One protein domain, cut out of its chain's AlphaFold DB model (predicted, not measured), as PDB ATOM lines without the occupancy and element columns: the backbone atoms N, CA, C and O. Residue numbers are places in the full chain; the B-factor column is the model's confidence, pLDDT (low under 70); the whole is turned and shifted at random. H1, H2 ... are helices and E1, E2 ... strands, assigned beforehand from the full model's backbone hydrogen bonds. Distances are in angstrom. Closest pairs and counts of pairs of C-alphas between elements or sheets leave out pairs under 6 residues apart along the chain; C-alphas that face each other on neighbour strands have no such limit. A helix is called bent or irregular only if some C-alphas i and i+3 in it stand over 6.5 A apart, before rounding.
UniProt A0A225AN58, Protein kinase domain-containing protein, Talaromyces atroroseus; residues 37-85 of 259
ATOM      1  N   GLU A  37     290.295 193.101 214.069       91.62
ATOM      2  CA  GLU A  37     288.898 193.160 213.628       91.62
ATOM      3  C   GLU A  37     287.906 192.596 214.658       91.62
ATOM      4  O   GLU A  37     286.729 192.973 214.695       91.62
ATOM      5  N   ASN A  38     288.385 191.714 215.541       88.81
ATOM      6  CA  ASN A  38     287.633 191.238 216.692       88.81
ATOM      7  C   ASN A  38     288.548 190.909 217.888       88.81
ATOM      8  O   ASN A  38     289.725 190.569 217.757       88.81
ATOM      9  N   LYS A  39     287.978 190.948 219.099       85.44
ATOM     10  CA  LYS A  39     288.703 190.655 220.353       85.44
ATOM     11  C   LYS A  39     289.070 189.173 220.519       85.44
ATOM     12  O   LYS A  39     289.851 188.824 221.406       85.44
ATOM     13  N   THR A  40     288.492 188.287 219.707       89.38
ATOM     14  CA  THR A  40     288.700 186.840 219.835       89.38
ATOM     15  C   THR A  40     290.042 186.391 219.271       89.38
ATOM     16  O   THR A  40     290.552 185.378 219.740       89.38
ATOM     17  N   ILE A  41     290.657 187.165 218.367       89.31
ATOM     18  CA  ILE A  41     291.972 186.869 217.776       89.31
ATOM     19  C   ILE A  41     293.024 186.603 218.848       89.31
ATOM     20  O   ILE A  41     293.654 185.547 218.849       89.31
ATOM     21  N   LEU A  42     293.165 187.513 219.814       88.88
ATOM     22  CA  LEU A  42     294.152 187.364 220.884       88.88
ATOM     23  C   LEU A  42     293.839 186.155 221.773       88.88
ATOM     24  O   LEU A  42     294.738 185.422 222.174       88.88
ATOM     25  N   SER A  43     292.555 185.898 222.041       89.75
ATOM     26  CA  SER A  43     292.134 184.737 222.836       89.75
ATOM     27  C   SER A  43     292.408 183.414 222.117       89.75
ATOM     28  O   SER A  43     292.820 182.442 222.748       89.75
ATOM     29  N   LYS A  44     292.188 183.368 220.799       89.62
ATOM     30  CA  LYS A  44     292.493 182.216 219.949       89.62
ATOM     31  C   LYS A  44     294.000 181.974 219.902       89.62
ATOM     32  O   LYS A  44     294.422 180.861 220.196       89.62
ATOM     33  N   PHE A  45     294.786 183.026 219.672       89.50
ATOM     34  CA  PHE A  45     296.246 182.970 219.708       89.50
ATOM     35  C   PHE A  45     296.763 182.399 221.037       89.50
ATOM     36  O   PHE A  45     297.535 181.446 221.036       89.50
ATOM     37  N   VAL A  46     296.285 182.902 222.184       89.81
ATOM     38  CA  VAL A  46     296.692 182.396 223.511       89.81
ATOM     39  C   VAL A  46     296.345 180.914 223.694       89.81
ATOM     40  O   VAL A  46     297.136 180.169 224.267       89.81
ATOM     41  N   ARG A  47     295.190 180.455 223.197       90.94
ATOM     42  CA  ARG A  47     294.816 179.030 223.253       90.94
ATOM     43  C   ARG A  47     295.710 178.168 222.364       90.94
ATOM     44  O   ARG A  47     296.096 177.083 222.782       90.94
ATOM     45  N   GLU A  48     296.063 178.651 221.179       89.00
ATOM     46  CA  GLU A  48     296.978 177.962 220.264       89.00
ATOM     47  C   GLU A  48     298.386 177.835 220.853       89.00
ATOM     48  O   GLU A  48     299.044 176.825 220.632       89.00
ATOM     49  N   GLN A  49     298.825 178.778 221.696       88.62
ATOM     50  CA  GLN A  49     300.111 178.667 222.397       88.62
ATOM     51  C   GLN A  49     300.196 177.474 223.362       88.62
ATOM     52  O   GLN A  49     301.300 177.002 223.646       88.62
ATOM     53  N   ALA A  50     299.057 176.962 223.843       87.75
ATOM     54  CA  ALA A  50     299.021 175.774 224.693       87.75
ATOM     55  C   ALA A  50     299.311 174.479 223.916       87.75
ATOM     56  O   ALA A  50     299.818 173.519 224.492       87.75
ATOM     57  N   THR A  51     298.995 174.441 222.618       88.25
ATOM     58  CA  THR A  51     299.226 173.275 221.748       88.25
ATOM     59  C   THR A  51     300.459 173.440 220.861       88.25
ATOM     60  O   THR A  51     301.101 172.452 220.514       88.25
ATOM     61  N   GLN A  52     300.810 174.677 220.513       87.00
ATOM     62  CA  GLN A  52     301.939 175.033 219.666       87.00
ATOM     63  C   GLN A  52     302.623 176.292 220.208       87.00
ATOM     64  O   GLN A  52     302.268 177.422 219.872       87.00
ATOM     65  N   SER A  53     303.644 176.093 221.038       87.38
ATOM     66  CA  SER A  53     304.408 177.201 221.609       87.38
ATOM     67  C   SER A  53     305.186 177.973 220.542       87.38
ATOM     68  O   SER A  53     305.756 177.396 219.610       87.38
ATOM     69  N   MET A  54     305.248 179.293 220.710       89.69
ATOM     70  CA  MET A  54     306.096 180.167 219.910       89.69
ATOM     71  C   MET A  54     307.547 179.701 219.961       89.69
ATOM     72  O   MET A  54     308.077 179.326 221.007       89.69
ATOM     73  N   GLN A  55     308.214 179.803 218.816       91.06
ATOM     74  CA  GLN A  55     309.660 179.661 218.762       91.06
ATOM     75  C   GLN A  55     310.305 180.800 219.553       91.06
ATOM     76  O   GLN A  55     309.885 181.953 219.446       91.06
ATOM     77  N   TYR A  56     311.339 180.486 220.324       92.69
ATOM     78  CA  TYR A  56     312.077 181.466 221.107       92.69
ATOM     79  C   TYR A  56     313.566 181.126 221.151       92.69
ATOM     80  O   TYR A  56     313.971 179.988 220.912       92.69
ATOM     81  N   LYS A  57     314.384 182.129 221.469       93.75
ATOM     82  CA  LYS A  57     315.822 182.009 221.686       93.75
ATOM     83  C   LYS A  57     316.172 182.570 223.068       93.75
ATOM     84  O   LYS A  57     315.899 183.745 223.313       93.75
ATOM     85  N   PRO A  58     316.785 181.781 223.963       93.31
ATOM     86  CA  PRO A  58     317.362 182.315 225.187       93.31
ATOM     87  C   PRO A  58     318.683 183.037 224.883       93.31
ATOM     88  O   PRO A  58     319.530 182.539 224.140       93.31
ATOM     89  N   ASP A  59     318.862 184.211 225.468       92.69
ATOM     90  CA  ASP A  59     320.142 184.890 225.588       92.69
ATOM     91  C   ASP A  59     320.893 184.289 226.782       92.69
ATOM     92  O   ASP A  59     320.485 184.443 227.933       92.69
ATOM     93  N   LEU A  60     321.984 183.577 226.502       92.56
ATOM     94  CA  LEU A  60     322.779 182.877 227.514       92.56
ATOM     95  C   LEU A  60     323.574 183.825 228.425       92.56
ATOM     96  O   LEU A  60     324.036 183.395 229.476       92.56
ATOM     97  N   ILE A  61     323.744 185.090 228.029       92.44
ATOM     98  CA  ILE A  61     324.482 186.096 228.797       92.44
ATOM     99  C   ILE A  61     323.525 186.829 229.736       92.44
ATOM    100  O   ILE A  61     323.804 186.963 230.924       92.44
ATOM    101  N   THR A  62     322.388 187.301 229.217       94.25
ATOM    102  CA  THR A  62     321.432 188.100 230.007       94.25
ATOM    103  C   THR A  62     320.330 187.270 230.666       94.25
ATOM    104  O   THR A  62     319.595 187.786 231.507       94.25
ATOM    105  N   GLY A  63     320.170 186.004 230.270       92.06
ATOM    106  CA  GLY A  63     319.072 185.132 230.693       92.06
ATOM    107  C   GLY A  63     317.713 185.491 230.080       92.06
ATOM    108  O   GLY A  63     316.706 184.869 230.416       92.06
ATOM    109  N   ARG A  64     317.646 186.494 229.194       93.56
ATOM    110  CA  ARG A  64     316.392 186.944 228.573       93.56
ATOM    111  C   ARG A  64     315.945 185.984 227.479       93.56
ATOM    112  O   ARG A  64     316.757 185.477 226.715       93.56
ATOM    113  N   VAL A  65     314.638 185.777 227.352       92.94
ATOM    114  CA  VAL A  65     314.055 185.003 226.251       92.94
ATOM    115  C   VAL A  65     313.536 185.955 225.182       92.94
ATOM    116  O   VAL A  65     312.722 186.828 225.469       92.94
ATOM    117  N   VAL A  66     313.995 185.769 223.946       92.50
ATOM    118  CA  VAL A  66     313.520 186.502 222.770       92.50
ATOM    119  C   VAL A  66     312.600 185.589 221.973       92.50
ATOM    120  O   VAL A  66     313.035 184.564 221.448       92.50
ATOM    121  N   TYR A  67     311.324 185.946 221.882       92.00
ATOM    122  CA  TYR A  67     310.350 185.203 221.086       92.00
ATOM    123  C   TYR A  67     310.431 185.610 219.614       92.00
ATOM    124  O   TYR A  67     310.692 186.767 219.285       92.00
ATOM    125  N   ARG A  68     310.196 184.651 218.717       90.25
ATOM    126  CA  ARG A  68     310.027 184.923 217.291       90.25
ATOM    127  C   ARG A  68     308.742 185.724 217.084       90.25
ATOM    128  O   ARG A  68     307.721 185.413 217.691       90.25
ATOM    129  N   CYS A  69     308.795 186.724 216.207       88.31
ATOM    130  CA  CYS A  69     307.622 187.513 215.844       88.31
ATOM    131  C   CYS A  69     306.503 186.627 215.268       88.31
ATOM    132  O   CYS A  69     306.758 185.660 214.542       88.31
ATOM    133  N   HIS A  70     305.260 186.962 215.608       86.06
ATOM    134  CA  HIS A  70     304.064 186.276 215.135       86.06
ATOM    135  C   HIS A  70     303.186 187.275 214.381       86.06
ATOM    136  O   HIS A  70     302.435 188.035 214.984       86.06
ATOM    137  N   ASN A  71     303.322 187.281 213.055       85.75
ATOM    138  CA  ASN A  71     302.756 188.327 212.196       85.75
ATOM    139  C   ASN A  71     301.519 187.866 211.407       85.75
ATOM    140  O   ASN A  71     301.035 188.601 210.555       85.75
ATOM    141  N   ASN A  72     301.032 186.642 211.631       86.38
ATOM    142  CA  ASN A  72     299.913 186.079 210.879       86.38
ATOM    143  C   ASN A  72     298.881 185.467 211.831       86.38
ATOM    144  O   ASN A  72     299.093 184.375 212.346       86.38
ATOM    145  N   PHE A  73     297.757 186.160 212.002       87.69
ATOM    146  CA  PHE A  73     296.637 185.732 212.845       87.69
ATOM    147  C   PHE A  73     295.515 185.032 212.054       87.69
ATOM    148  O   PHE A  73     294.424 184.801 212.579       87.69
ATOM    149  N   GLY A  74     295.790 184.648 210.803       87.81
ATOM    150  CA  GLY A  74     294.809 184.108 209.868       87.81
ATOM    151  C   GLY A  74     294.207 185.181 208.953       87.81
ATOM    152  O   GLY A  74     294.638 186.334 208.978       87.81
ATOM    153  N   PRO A  75     293.244 184.800 208.095       89.38
ATOM    154  CA  PRO A  75     292.540 185.751 207.244       89.38
ATOM    155  C   PRO A  75     291.689 186.706 208.086       89.38
ATOM    156  O   PRO A  75     291.102 186.282 209.083       89.38
ATOM    157  N   LEU A  76     291.583 187.959 207.637       89.06
ATOM    158  CA  LEU A  76     290.717 188.954 208.266       89.06
ATOM    159  C   LEU A  76     289.259 188.492 208.233       89.06
ATOM    160  O   LEU A  76     288.766 188.068 207.185       89.06
ATOM    161  N   ASP A  77     288.565 188.620 209.362       89.62
ATOM    162  CA  ASP A  77     287.118 188.417 209.440       89.62
ATOM    163  C   ASP A  77     286.374 189.587 208.757       89.62
ATOM    164  O   ASP A  77     286.377 190.709 209.281       89.62
ATOM    165  N   PRO A  78     285.688 189.359 207.613       88.94
ATOM    166  CA  PRO A  78     285.002 190.421 206.878       88.94
ATOM    167  C   PRO A  78     283.937 191.143 207.707       88.94
ATOM    168  O   PRO A  78     283.668 192.320 207.472       88.94
ATOM    169  N   SER A  79     283.340 190.455 208.687       89.44
ATOM    170  CA  SER A  79     282.314 191.030 209.560       89.44
ATOM    171  C   SER A  79     282.884 192.025 210.577       89.44
ATOM    172  O   SER A  79     282.159 192.896 211.059       89.44
ATOM    173  N   GLY A  80     284.186 191.935 210.869       88.19
ATOM    174  CA  GLY A  80     284.888 192.788 211.824       88.19
ATOM    175  C   GLY A  80     285.645 193.962 211.201       88.19
ATOM    176  O   GLY A  80     286.152 194.801 211.942       88.19
ATOM    177  N   LEU A  81     285.724 194.068 209.867       86.12
ATOM    178  CA  LEU A  81     286.535 195.096 209.190       86.12
ATOM    179  C   LEU A  81     286.168 196.530 209.601       86.12
ATOM    180  O   LEU A  81     287.037 197.394 209.672       86.12
ATOM    181  N   GLY A  82     284.893 196.789 209.906       86.00
ATOM    182  CA  GLY A  82     284.433 198.097 210.386       86.00
ATOM    183  C   GLY A  82     284.920 198.468 211.793       86.00
ATOM    184  O   GLY A  82     284.863 199.638 212.158       86.00
ATOM    185  N   ASN A  83     285.409 197.499 212.572       87.94
ATOM    186  CA  ASN A  83     285.940 197.714 213.922       87.94
ATOM    187  C   ASN A  83     287.439 198.034 213.926       87.94
ATOM    188  O   ASN A  83     287.971 198.422 214.965       87.94
ATOM    189  N   MET A  84     288.121 197.839 212.794       91.38
ATOM    190  CA  MET A  84     289.546 198.120 212.653       91.38
ATOM    191  C   MET A  84     289.748 199.621 212.459       91.38
ATOM    192  O   MET A  84     289.193 200.210 211.531       91.38
ATOM    193  N   TYR A  85     290.570 200.237 213.301       92.50
ATOM    194  CA  TYR A  85     290.911 201.651 213.197       92.50
ATOM    195  C   TYR A  85     292.415 201.878 213.375       92.50
ATOM    196  O   TYR A  85     293.065 201.127 214.110       92.50
TER     197      TYR A  85
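AT A GLANCE: This is residues 37 to 85 of the 259 residues of the protein "Protein kinase domain-containing protein" of Talaromyces atroroseus (UniProt A0A225AN58). The printed part is a long, thin, open loop: it runs out along helix H1 to a small hairpin of two short strands, E1 and E2, at the far end, and returns through residues 68 to 77, which have no named element, to the short helix H2 near the first printed residue. The second half of H1 and the turn of the hairpin stick out, as residues 46 to 52, of which 46 to 51 belong to H1, and residues 59 to 64 stand free. There are 49 printed residues with two named helices and two named strands, in the order H1, E1, E2, H2; the sheet's order is E1 - E2, antiparallel, and the class is mixed, helices and strands, with under half of the residues, 24, in named elements. The whole is only just extended, close to loose, with a radius of gyration of the C-alphas of 14.7 A, and it is elongated, spanning 46 by 25 by 14 A.

IN THESE COORDINATES: Start at Glu 37 and go on to C-alpha 40 at (288.700, 186.840, 219.835), where H1 begins; it holds residues 40 to 51 and is 17.3 A long. A tight link of 4 residues leads to E1, residues 56 to 58, 6.7 A long, with C-alpha 56 at (312.077, 181.466, 221.107). After a short link of 6 residues comes E2, residues 65 to 67, 6.4 A long. A short link of 10 residues then leads to H2, residues 78 to 83, 10.2 A long, which ends with C-alpha 83 at (285.940, 197.714, 213.922).

HOW THE PARTS SIT: Look first at E1 and E2, a hairpin of antiparallel neighbour strands with 161 degrees between their directions. C-alphas 56 and 67 face each other at 4.1 A, and 58 and 65 at 4.4 A. Across the pair, N 57 and O 66 are within hydrogen-bond range at 2.8 A, as are N 66 and O 57 at 2.8 A. H1 is apart from E2 and from H2, and E1 is apart from H2. H2 is irregular: its C-alphas 79 and 82 are 7.4 A apart. In H1, 6 of 8 O i to N i+4 pairs are within hydrogen-bond range; in H2 it is 0 of 2, with 1 of 3 O i to N i+3 pairs within range.

THE WHOLE: The two C-alphas farthest apart are those of Ile 61 and Ser 79, at 46.6 A, while the first and last printed C-alphas, of Glu 37 and Tyr 85, are 8.7 A apart. The printed part has no cut, and it has no long link. The mean pLDDT of the printed part is 89.7, and no printed residue is under 70.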